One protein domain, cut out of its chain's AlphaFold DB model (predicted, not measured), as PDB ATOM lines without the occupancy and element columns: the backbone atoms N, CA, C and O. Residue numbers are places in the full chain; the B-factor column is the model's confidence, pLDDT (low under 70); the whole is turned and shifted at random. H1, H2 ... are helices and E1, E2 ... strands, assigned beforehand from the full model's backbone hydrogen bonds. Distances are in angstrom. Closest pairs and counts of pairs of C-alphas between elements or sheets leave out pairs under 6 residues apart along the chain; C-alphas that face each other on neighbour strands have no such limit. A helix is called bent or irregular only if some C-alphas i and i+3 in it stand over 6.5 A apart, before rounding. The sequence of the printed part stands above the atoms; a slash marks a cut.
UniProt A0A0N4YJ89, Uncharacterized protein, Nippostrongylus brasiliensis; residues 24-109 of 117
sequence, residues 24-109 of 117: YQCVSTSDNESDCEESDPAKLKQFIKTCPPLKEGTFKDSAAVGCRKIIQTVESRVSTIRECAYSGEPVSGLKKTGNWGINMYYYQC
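What this domain is: This is residues 24 to 109 of the 117 residues of an uncharacterized protein of Nippostrongylus brasiliensis (UniProt A0A0N4YJ89). Two antiparallel hairpins, E2-E3 and E4-E5, join side by side into one twisted four-stranded sheet, and along its E3 edge sits a cap of two short helices and the short strand E1. Residues 26 to 27 tie this cap to the sheet by pairing with residues 81 to 82 of E3, and the unnamed stretch 51 to 65 swings wide past one end of the sheet. The printed part has 86 residues, in the order H1, H2, E1, E2, E3, E4, E5; the sheet order is E3 - E2 - E5 - E4, all antiparallel, and the class is mixed. It is compact, with a radius of gyration of the C-alphas of 13.3 A and spans of 35 by 34 by 21 A.

Where its parts are: H1 is residues 34 to 37, beginning at C-alpha 34 (135.692, 256.621, 147.108), and H2 is 41 to 47. E1 is 48 to 50. E2, 66 to 74, is 25.2 A long, and E3, 77 to 85, is 23.6 A. E4 is 94 to 97. E5, 102 to 108, is 19.8 A and ends at C-alpha 108 (144.427, 241.160, 156.986).

How they stand to each other: E3 and E2 pair through N 70 and O 81, 2.7 A. E2 and E5 pair through N 73 and O 103, 2.7 A, and E5 and E4 through N 104 and O 96, 2.8 A. H1 is on the sheet at a height of 6.7 A, only just over none of its strands, with 2 of its 4 C-alphas falling on E3; the closest C-alphas of H1 and E3, Glu 37 and Thr 80, are 5.3 A apart. H1 and H2 touch, the closest C-alphas being Asp 35 and Lys 43, 6.1 A. H2 is not on the sheet and is only just irregular, C-alphas 43 and 46 being 6.9 A apart; 1 of 3 of its O i to N i+4 pairs and 2 of 4 O i to N i+3 pairs are within hydrogen-bond range, and H1 is too short for an i+4 pair. E1 pairs with no named strand, but E1 and E3 are near each other, with 5 pairs of C-alphas within 10 A.

The domain as a whole: The C-alphas of Ala 42 and Trp 100 are the two farthest apart, 35.8 A. The link E1 to E2 is long, 15 residues. The printed part has no cut, and no printed residue is under 70 in pLDDT.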
ATOM      1  N   TYR A  24     145.642 246.321 147.015       94.75
ATOM      2  CA  TYR A  24     144.895 247.564 146.896       94.75
ATOM      3  C   TYR A  24     145.546 248.612 147.802       94.75
ATOM      4  O   TYR A  24     145.742 248.361 148.991       94.75
ATOM      5  N   GLN A  25     145.913 249.752 147.226       95.31
ATOM      6  CA  GLN A  25     146.597 250.851 147.901       95.31
ATOM      7  C   GLN A  25     145.828 252.157 147.653       95.31
ATOM      8  O   GLN A  25     146.026 252.797 146.612       95.31
ATOM      9  N   CYS A  26     144.938 252.504 148.590       96.75
ATOM     10  CA  CYS A  26     143.981 253.616 148.494       96.75
ATOM     11  C   CYS A  26     143.460 254.070 149.872       96.75
ATOM     12  O   CYS A  26     143.577 253.340 150.864       96.75
ATOM     13  N   VAL A  27     142.841 255.252 149.915       97.50
ATOM     14  CA  VAL A  27     142.146 255.819 151.078       97.50
ATOM     15  C   VAL A  27     140.797 256.386 150.630       97.50
ATOM     16  O   VAL A  27     140.760 257.311 149.829       97.50
ATOM     17  N   SER A  28     139.682 255.904 151.186       97.19
ATOM     18  CA  SER A  28     138.331 256.257 150.700       97.19
ATOM     19  C   SER A  28     137.960 257.740 150.803       97.19
ATOM     20  O   SER A  28     137.023 258.191 150.153       97.19
ATOM     21  N   THR A  29     138.687 258.508 151.614       95.75
ATOM     22  CA  THR A  29     138.501 259.958 151.767       95.75
ATOM     23  C   THR A  29     139.415 260.795 150.872       95.75
ATOM     24  O   THR A  29     139.344 262.020 150.941       95.75
ATOM     25  N   SER A  30     140.301 260.174 150.088       95.00
ATOM     26  CA  SER A  30     141.117 260.867 149.085       95.00
ATOM     27  C   SER A  30     140.301 261.174 147.830       95.00
ATOM     28  O   SER A  30     139.343 260.468 147.500       95.00
ATOM     29  N   ASP A  31     140.711 262.207 147.096       93.12
ATOM     30  CA  ASP A  31     140.051 262.610 145.856       93.12
ATOM     31  C   ASP A  31     140.031 261.459 144.840       93.12
ATOM     32  O   ASP A  31     141.072 260.922 144.466       93.12
ATOM     33  N   ASN A  32     138.836 261.121 144.350       92.56
ATOM     34  CA  ASN A  32     138.588 260.048 143.375       92.56
ATOM     35  C   ASN A  32     138.926 258.624 143.859       92.56
ATOM     36  O   ASN A  32     139.039 257.715 143.037       92.56
ATOM     37  N   GLU A  33     139.047 258.396 145.169       96.00
ATOM     38  CA  GLU A  33     139.297 257.062 145.736       96.00
ATOM     39  C   GLU A  33     138.106 256.519 146.548       96.00
ATOM     40  O   GLU A  33     138.272 255.585 147.330       96.00
ATOM     41  N   SER A  34     136.890 257.049 146.358       95.12
ATOM     42  CA  SER A  34     135.692 256.621 147.108       95.12
ATOM     43  C   SER A  34     135.430 255.116 147.002       95.12
ATOM     44  O   SER A  34     135.108 254.480 148.000       95.12
ATOM     45  N   ASP A  35     135.682 254.515 145.834       96.25
ATOM     46  CA  ASP A  35     135.560 253.067 145.603       96.25
ATOM     47  C   ASP A  35     136.481 252.217 146.506       96.25
ATOM     48  O   ASP A  35     136.336 250.999 146.567       96.25
ATOM     49  N   CYS A  36     137.429 252.812 147.237       95.56
ATOM     50  CA  CYS A  36     138.286 252.096 148.184       95.56
ATOM     51  C   CYS A  36     137.503 251.444 149.343       95.56
ATOM     52  O   CYS A  36     137.959 250.445 149.919       95.56
ATOM     53  N   GLU A  37     136.329 251.989 149.689       94.94
ATOM     54  CA  GLU A  37     135.446 251.426 150.721       94.94
ATOM     55  C   GLU A  37     134.664 250.195 150.251       94.94
ATOM     56  O   GLU A  37     134.162 249.419 151.068       94.94
ATOM     57  N   GLU A  38     134.615 249.979 148.939       94.44
ATOM     58  CA  GLU A  38     133.874 248.888 148.334       94.44
ATOM     59  C   GLU A  38     134.514 247.529 148.632       94.44
ATOM     60  O   GLU A  38     135.691 247.387 149.000       94.44
ATOM     61  N   SER A  39     133.700 246.493 148.460       90.44
ATOM     62  CA  SER A  39     134.146 245.097 148.528       90.44
ATOM     63  C   SER A  39     134.190 244.419 147.161       90.44
ATOM     64  O   SER A  39     134.763 243.339 147.055       90.44
ATOM     65  N   ASP A  40     133.631 245.047 146.123       91.44
ATOM     66  CA  ASP A  40     133.637 244.525 144.757       91.44
ATOM     67  C   ASP A  40     135.054 244.589 144.145       91.44
ATOM     68  O   ASP A  40     135.587 245.687 143.934       91.44
ATOM     69  N   PRO A  41     135.673 243.442 143.801       89.50
ATOM     70  CA  PRO A  41     136.987 243.412 143.167       89.50
ATOM     71  C   PRO A  41     137.064 244.205 141.856       89.50
ATOM     72  O   PRO A  41     138.144 244.690 141.513       89.50
ATOM     73  N   ALA A  42     135.953 244.354 141.124       92.00
ATOM     74  CA  ALA A  42     135.922 245.109 139.872       92.00
ATOM     75  C   ALA A  42     136.179 246.605 140.104       92.00
ATOM     76  O   ALA A  42     136.996 247.197 139.396       92.00
ATOM     77  N   LYS A  43     135.553 247.185 141.135       93.50
ATOM     78  CA  LYS A  43     135.767 248.583 141.545       93.50
ATOM     79  C   LYS A  43     137.143 248.803 142.167       93.50
ATOM     80  O   LYS A  43     137.777 249.833 141.951       93.50
ATOM     81  N   LEU A  44     137.640 247.805 142.901       93.19
ATOM     82  CA  LEU A  44     138.931 247.890 143.583       93.19
ATOM     83  C   LEU A  44     140.132 247.715 142.644       93.19
ATOM     84  O   LEU A  44     141.231 248.164 142.968       93.19
ATOM     85  N   LYS A  45     139.950 247.078 141.478       93.44
ATOM     86  CA  LYS A  45     141.030 246.714 140.543       93.44
ATOM     87  C   LYS A  45     141.968 247.876 140.195       93.44
ATOM     88  O   LYS A  45     143.169 247.660 140.058       93.44
ATOM     89  N   GLN A  46     141.438 249.091 140.086       94.31
ATOM     90  CA  GLN A  46     142.212 250.302 139.785       94.31
ATOM     91  C   GLN A  46     143.242 250.672 140.866       94.31
ATOM     92  O   GLN A  46     144.214 251.365 140.578       94.31
ATOM     93  N   PHE A  47     143.073 250.187 142.099       95.50
ATOM     94  CA  PHE A  47     143.953 250.501 143.224       95.50
ATOM     95  C   PHE A  47     145.082 249.483 143.422       95.50
ATOM     96  O   PHE A  47     145.846 249.618 144.377       95.50
ATOM     97  N   ILE A  48     145.199 248.457 142.569       94.00
ATOM     98  CA  ILE A  48     146.265 247.452 142.684       94.00
ATOM     99  C   ILE A  48     147.614 248.105 142.383       94.00
ATOM    100  O   ILE A  48     147.853 248.588 141.277       94.00
ATOM    101  N   LYS A  49     148.515 248.079 143.364       93.44
ATOM    102  CA  LYS A  49     149.890 248.576 143.242       93.44
ATOM    103  C   LYS A  49     150.857 247.564 143.862       93.44
ATOM    104  O   LYS A  49     150.512 246.881 144.831       93.44
ATOM    105  N   THR A  50     152.066 247.475 143.308       92.88
ATOM    106  CA  THR A  50     153.167 246.689 143.889       92.88
ATOM    107  C   THR A  50     153.540 247.242 145.262       92.88
ATOM    108  O   THR A  50     153.578 248.460 145.452       92.88
ATOM    109  N   CYS A  51     153.805 246.362 146.222       92.31
ATOM    110  CA  CYS A  51     154.250 246.727 147.557       92.31
ATOM    111  C   CYS A  51     155.765 246.970 147.582       92.31
ATOM    112  O   CYS A  51     156.527 246.014 147.433       92.31
ATOM    113  N   PRO A  52     156.229 248.217 147.774       92.25
ATOM    114  CA  PRO A  52     157.657 248.491 147.858       92.25
ATOM    115  C   PRO A  52     158.224 248.023 149.207       92.25
ATOM    116  O   PRO A  52     157.514 248.061 150.208       92.25
ATOM    117  N   PRO A  53     159.515 247.672 149.299       91.56
ATOM    118  CA  PRO A  53     160.178 247.561 150.592       91.56
ATOM    119  C   PRO A  53     160.079 248.877 151.374       91.56
ATOM    120  O   PRO A  53     160.187 249.970 150.800       91.56
ATOM    121  N   LEU A  54     159.883 248.790 152.689       88.94
ATOM    122  CA  LEU A  54     159.842 249.982 153.535       88.94
ATOM    123  C   LEU A  54     161.217 250.644 153.604       88.94
ATOM    124  O   LEU A  54     162.229 249.984 153.802       88.94
ATOM    125  N   LYS A  55     161.252 251.973 153.513       91.19
ATOM    126  CA  LYS A  55     162.506 252.737 153.602       91.19
ATOM    127  C   LYS A  55     162.919 253.055 155.042       91.19
ATOM    128  O   LYS A  55     164.081 253.367 155.292       91.19
ATOM    129  N   GLU A  56     161.973 252.993 155.980       90.06
ATOM    130  CA  GLU A  56     162.118 253.483 157.354       90.06
ATOM    131  C   GLU A  56     161.260 252.673 158.347       90.06
ATOM    132  O   GLU A  56     160.390 251.895 157.953       90.06
ATOM    133  N   GLY A  57     161.494 252.879 159.649       90.75
ATOM    134  CA  GLY A  57     160.735 252.262 160.740       90.75
ATOM    135  C   GLY A  57     161.212 250.862 161.146       90.75
ATOM    136  O   GLY A  57     162.253 250.381 160.706       90.75
ATOM    137  N   THR A  58     160.437 250.202 162.013       90.56
ATOM    138  CA  THR A  58     160.762 248.883 162.599       90.56
ATOM    139  C   THR A  58     160.922 247.770 161.558       90.56
ATOM    140  O   THR A  58     161.632 246.805 161.807       90.56
ATOM    141  N   PHE A  59     160.289 247.917 160.393       89.69
ATOM    142  CA  PHE A  59     160.309 246.947 159.294       89.69
ATOM    143  C   PHE A  59     161.069 247.478 158.068       89.69
ATOM    144  O   PHE A  59     160.764 247.110 156.935       89.69
ATOM    145  N   LYS A  60     162.035 248.381 158.272       92.38
ATOM    146  CA  LYS A  60     162.882 248.904 157.195       92.38
ATOM    147  C   LYS A  60     163.531 247.763 156.393       92.38
ATOM    148  O   LYS A  60     163.895 246.732 156.953       92.38
ATOM    149  N   ASP A  61     163.635 247.965 155.082       89.56
ATOM    150  CA  ASP A  61     164.179 247.047 154.075       89.56
ATOM    151  C   ASP A  61     163.444 245.692 153.988       89.56
ATOM    152  O   ASP A  61     163.842 244.806 153.234       89.56
ATOM    153  N   SER A  62     162.337 245.530 154.723       88.69
ATOM    154  CA  SER A  62     161.521 244.319 154.687       88.69
ATOM    155  C   SER A  62     160.548 244.367 153.515       88.69
ATOM    156  O   SER A  62     159.891 245.383 153.270       88.69
ATOM    157  N   ALA A  63     160.433 243.242 152.811       89.81
ATOM    158  CA  ALA A  63     159.379 243.032 151.829       89.81
ATOM    159  C   ALA A  63     158.009 242.956 152.521       89.81
ATOM    160  O   ALA A  63     157.903 242.564 153.687       89.81
ATOM    161  N   ALA A  64     156.952 243.322 151.796       90.75
ATOM    162  CA  ALA A  64     155.600 243.091 152.279       90.75
ATOM    163  C   ALA A  64     155.340 241.586 152.433       90.75
ATOM    164  O   ALA A  64     155.823 240.766 151.656       90.75
ATOM    165  N   VAL A  65     154.557 241.242 153.449       89.56
ATOM    166  CA  VAL A  65     154.165 239.869 153.793       89.56
ATOM    167  C   VAL A  65     152.663 239.637 153.612       89.56
ATOM    168  O   VAL A  65     152.163 238.556 153.907       89.56
ATOM    169  N   GLY A  66     151.923 240.651 153.155       89.62
ATOM    170  CA  GLY A  66     150.493 240.558 152.881       89.62
ATOM    171  C   GLY A  66     149.851 241.908 152.579       89.62
ATOM    172  O   GLY A  66     150.528 242.929 152.470       89.62
ATOM    173  N   CYS A  67     148.522 241.911 152.494       91.38
ATOM    174  CA  CYS A  67     147.710 243.120 152.365       91.38
ATOM    175  C   CYS A  67     146.912 243.373 153.642       91.38
ATOM    176  O   CYS A  67     146.544 242.438 154.364       91.38
ATOM    177  N   ARG A  68     146.599 244.640 153.898       92.69
ATOM    178  CA  ARG A  68     145.832 245.079 155.057       92.69
ATOM    179  C   ARG A  68     144.761 246.083 154.647       92.69
ATOM    180  O   ARG A  68     145.005 246.985 153.855       92.69
ATOM    181  N   LYS A  69     143.584 245.935 155.246       94.06
ATOM    182  CA  LYS A  69     142.518 246.931 155.275       94.06
ATOM    183  C   LYS A  69     142.428 247.493 156.691       94.06
ATOM    184  O   LYS A  69     142.488 246.748 157.669       94.06
ATOM    185  N   ILE A  70     142.288 248.803 156.802       94.88
ATOM    186  CA  ILE A  70     142.085 249.520 158.053       94.88
ATOM    187  C   ILE A  70     140.791 250.304 157.911       94.88
ATOM    188  O   ILE A  70     140.647 251.111 156.997       94.88
ATOM    189  N   ILE A  71     139.851 250.065 158.818       95.44
ATOM    190  CA  ILE A  71     138.689 250.936 158.986       95.44
ATOM    191  C   ILE A  71     139.044 251.896 160.107       95.44
ATOM    192  O   ILE A  71     139.118 251.497 161.271       95.44
ATOM    193  N   GLN A  72     139.317 253.142 159.745       95.44
ATOM    194  CA  GLN A  72     139.677 254.195 160.676       95.44
ATOM    195  C   GLN A  72     138.471 255.101 160.902       95.44
ATOM    196  O   GLN A  72     137.804 255.533 159.971       95.44
ATOM    197  N   THR A  73     138.198 255.416 162.158       94.38
ATOM    198  CA  THR A  73     137.230 256.423 162.568       94.38
ATOM    199  C   THR A  73     137.982 257.525 163.289       94.38
ATOM    200  O   THR A  73     138.643 257.251 164.292       94.38
ATOM    201  N   VAL A  74     137.892 258.750 162.777       91.88
ATOM    202  CA  VAL A  74     138.381 259.966 163.435       91.88
ATOM    203  C   VAL A  74     137.169 260.828 163.750       91.88
ATOM    204  O   VAL A  74     136.490 261.317 162.849       91.88
ATOM    205  N   GLU A  75     136.887 260.964 165.040       88.56
ATOM    206  CA  GLU A  75     135.662 261.529 165.597       88.56
ATOM    207  C   GLU A  75     134.425 260.794 165.064       88.56
ATOM    208  O   GLU A  75     134.121 259.689 165.509       88.56
ATOM    209  N   SER A  76     133.731 261.385 164.094       87.31
ATOM    210  CA  SER A  76     132.548 260.827 163.432       87.31
ATOM    211  C   SER A  76     132.789 260.452 161.968       87.31
ATOM    212  O   SER A  76     131.872 259.978 161.299       87.31
ATOM    213  N   ARG A  77     134.007 260.652 161.450       92.00
ATOM    214  CA  ARG A  77     134.352 260.372 160.052       92.00
ATOM    215  C   ARG A  77     135.008 259.011 159.932       92.00
ATOM    216  O   ARG A  77     135.983 258.734 160.627       92.00
ATOM    217  N   VAL A  78     134.486 258.185 159.034       94.81
ATOM    218  CA  VAL A  78     135.022 256.858 158.730       94.81
ATOM    219  C   VAL A  78     135.809 256.926 157.426       94.81
ATOM    220  O   VAL A  78     135.336 257.500 156.450       94.81
ATOM    221  N   SER A  79     136.996 256.331 157.410       96.38
ATOM    222  CA  SER A  79     137.783 256.088 156.209       96.38
ATOM    223  C   SER A  79     138.177 254.616 156.128       96.38
ATOM    224  O   SER A  79     138.504 253.974 157.130       96.38
ATOM    225  N   THR A  80     138.143 254.076 154.914       96.81
ATOM    226  CA  THR A  80     138.738 252.779 154.598       96.81
ATOM    227  C   THR A  80     140.097 253.028 153.968       96.81
ATOM    228  O   THR A  80     140.199 253.726 152.964       96.81
ATOM    229  N   ILE A  81     141.137 252.455 154.560       96.38
ATOM    230  CA  ILE A  81     142.509 252.497 154.059       96.38
ATOM    231  C   ILE A  81     142.880 251.077 153.658       96.38
ATOM    232  O   ILE A  81     142.717 250.146 154.448       96.38
ATOM    233  N   ARG A  82     143.381 250.888 152.442       95.38
ATOM    234  CA  ARG A  82     143.957 249.614 151.998       95.38
ATOM    235  C   ARG A  82     145.436 249.840 151.716       95.38
ATOM    236  O   ARG A  82     145.789 250.817 151.063       95.38
ATOM    237  N   GLU A  83     146.292 248.981 152.255       94.12
ATOM    238  CA  GLU A  83     147.746 249.134 152.195       94.12
ATOM    239  C   GLU A  83     148.482 247.785 152.273       94.12
ATOM    240  O   GLU A  83     147.894 246.730 152.532       94.12
ATOM    241  N   CYS A  84     149.795 247.819 152.061       93.00
ATOM    242  CA  CYS A  84     150.676 246.668 152.244       93.00
ATOM    243  C   CYS A  84     150.933 246.397 153.734       93.00
ATOM    244  O   CYS A  84     151.087 247.319 154.538       93.00
ATOM    245  N   ALA A  85     151.021 245.123 154.106       92.00
ATOM    246  CA  ALA A  85     151.363 244.674 155.449       92.00
ATOM    247  C   ALA A  85     152.803 244.153 155.481       92.00
ATOM    248  O   ALA A  85     153.180 243.331 154.653       92.00
ATOM    249  N   TYR A  86     153.583 244.591 156.470       91.06
ATOM    250  CA  TYR A  86     154.999 244.215 156.643       91.06
ATOM    251  C   TYR A  86     155.250 243.403 157.923       91.06
ATOM    252  O   TYR A  86     156.367 242.993 158.202       91.06
ATOM    253  N   SER A  87     154.191 243.150 158.694       87.69
ATOM    254  CA  SER A  87     154.197 242.277 159.866       87.69
ATOM    255  C   SER A  87     153.310 241.065 159.607       87.69
ATOM    256  O   SER A  87     152.178 241.229 159.147       87.69
ATOM    257  N   GLY A  88     153.784 239.874 159.971       81.62
ATOM    258  CA  GLY A  88     153.007 238.630 159.897       81.62
ATOM    259  C   GLY A  88     152.013 238.432 161.048       81.62
ATOM    260  O   GLY A  88     151.356 237.401 161.104       81.62
ATOM    261  N   GLU A  89     151.914 239.394 161.970       84.12
ATOM    262  CA  GLU A  89     151.017 239.313 163.124       84.12
ATOM    263  C   GLU A  89     149.549 239.189 162.690       84.12
ATOM    264  O   GLU A  89     149.100 240.003 161.875       84.12
ATOM    265  N   PRO A  90     148.778 238.243 163.259       83.19
ATOM    266  CA  PRO A  90     147.360 238.093 162.962       83.19
ATOM    267  C   PRO A  90     146.572 239.244 163.595       83.19
ATOM    268  O   PRO A  90     146.245 239.230 164.781       83.19
ATOM    269  N   VAL A  91     146.268 240.267 162.796       85.62
ATOM    270  CA  VAL A  91     145.612 241.503 163.270       85.62
ATOM    271  C   VAL A  91     144.147 241.632 162.852       85.62
ATOM    272  O   VAL A  91     143.541 242.670 163.097       85.62
ATOM    273  N   SER A  92     143.558 240.614 162.222       86.44
ATOM    274  CA  SER A  92     142.166 240.677 161.765       86.44
ATOM    275  C   SER A  92     141.175 240.817 162.923       86.44
ATOM    276  O   SER A  92     141.174 240.016 163.854       86.44
ATOM    277  N   GLY A  93     140.324 241.845 162.862       85.50
ATOM    278  CA  GLY A  93     139.388 242.212 163.927       85.50
ATOM    279  C   GLY A  93     140.034 242.965 165.095       85.50
ATOM    280  O   GLY A  93     139.331 243.371 166.022       85.50
ATOM    281  N   LEU A  94     141.354 243.194 165.066       90.62
ATOM    282  CA  LEU A  94     142.047 243.907 166.132       90.62
ATOM    283  C   LEU A  94     141.657 245.385 166.109       90.62
ATOM    284  O   LEU A  94     141.919 246.104 165.142       90.62
ATOM    285  N   LYS A  95     141.083 245.848 167.219       90.81
ATOM    286  CA  LYS A  95     140.846 247.267 167.470       90.81
ATOM    287  C   LYS A  95     142.093 247.898 168.078       90.81
ATOM    288  O   LYS A  95     142.557 247.465 169.132       90.81
ATOM    289  N   LYS A  96     142.598 248.962 167.460       89.44
ATOM    290  CA  LYS A  96     143.566 249.877 168.070       89.44
ATOM    291  C   LYS A  96     142.902 251.228 168.281       89.44
ATOM    292  O   LYS A  96     142.319 251.791 167.360       89.44
ATOM    293  N   THR A  97     142.998 251.746 169.496       87.12
ATOM    294  CA  THR A  97     142.482 253.068 169.851       87.12
ATOM    295  C   THR A  97     143.663 253.997 170.078       87.12
ATOM    296  O   THR A  97     144.626 253.625 170.747       87.12
ATOM    297  N   GLY A  98     143.609 255.176 169.461       81.50
ATOM    298  CA  GLY A  98     144.560 256.254 169.711       81.50
ATOM    299  C   GLY A  98     144.062 257.125 170.863       81.50
ATOM    300  O   GLY A  98     143.827 256.643 171.968       81.50
ATOM    301  N   ASN A  99     143.859 258.413 170.585       83.75
ATOM    302  CA  ASN A  99     143.137 259.312 171.486       83.75
ATOM    303  C   ASN A  99     141.620 259.009 171.471       83.75
ATOM    304  O   ASN A  99     141.156 258.251 170.621       83.75
ATOM    305  N   TRP A 100     140.835 259.627 172.360       77.00
ATOM    306  CA  TRP A 100     139.390 259.378 172.528       77.00
ATOM    307  C   TRP A 100     138.583 259.379 171.212       77.00
ATOM    308  O   TRP A 100     137.667 258.578 171.049       77.00
ATOM    309  N   GLY A 101     138.964 260.223 170.249       84.88
ATOM    310  CA  GLY A 101     138.311 260.313 168.943       84.88
ATOM    311  C   GLY A 101     138.826 259.356 167.864       84.88
ATOM    312  O   GLY A 101     138.272 259.371 166.777       84.88
ATOM    313  N   ILE A 102     139.872 258.551 168.089       89.00
ATOM    314  CA  ILE A 102     140.492 257.739 167.025       89.00
ATOM    315  C   ILE A 102     140.356 256.251 167.326       89.00
ATOM    316  O   ILE A 102     140.966 255.734 168.262       89.00
ATOM    317  N   ASN A 103     139.613 255.546 166.477       92.44
ATOM    318  CA  ASN A 103     139.481 254.093 166.523       92.44
ATOM    319  C   ASN A 103     139.868 253.493 165.175       92.44
ATOM    320  O   ASN A 103     139.436 253.979 164.140       92.44
ATOM    321  N   MET A 104     140.659 252.429 165.179       92.94
ATOM    322  CA  MET A 104     141.079 251.725 163.972       92.94
ATOM    323  C   MET A 104     140.810 250.236 164.134       92.94
ATOM    324  O   MET A 104     141.208 249.645 165.135       92.94
ATOM    325  N   TYR A 105     140.173 249.627 163.142       94.19
ATOM    326  CA  TYR A 105     140.022 248.180 163.044       94.19
ATOM    327  C   TYR A 105     140.893 247.657 161.915       94.19
ATOM    328  O   TYR A 105     140.818 248.151 160.791       94.19
ATOM    329  N   TYR A 106     141.709 246.661 162.231       92.88
ATOM    330  CA  TYR A 106     142.653 246.055 161.307       92.88
ATOM    331  C   TYR A 106     142.055 244.766 160.741       92.88
ATOM    332  O   TYR A 106     141.473 243.969 161.472       92.88
ATOM    333  N   TYR A 107     142.220 244.553 159.440       90.69
ATOM    334  CA  TYR A 107     141.832 243.334 158.734       90.69
ATOM    335  C   TYR A 107     142.952 242.944 157.784       90.69
ATOM    336  O   TYR A 107     143.483 243.781 157.055       90.69
ATOM    337  N   GLN A 108     143.340 241.678 157.805       84.88
ATOM    338  CA  GLN A 108     144.427 241.160 156.986       84.88
ATOM    339  C   GLN A 108     143.866 240.261 155.887       84.88
ATOM    340  O   GLN A 108     142.931 239.499 156.125       84.88
ATOM    341  N   CYS A 109     144.432 240.374 154.685       72.50
ATOM    342  CA  CYS A 109     144.069 239.580 153.503       72.50
ATOM    343  C   CYS A 109     142.601 239.692 153.033       72.50
ATOM    344  O   CYS A 109     142.145 238.894 152.217       72.50
TER     345      CYS A 109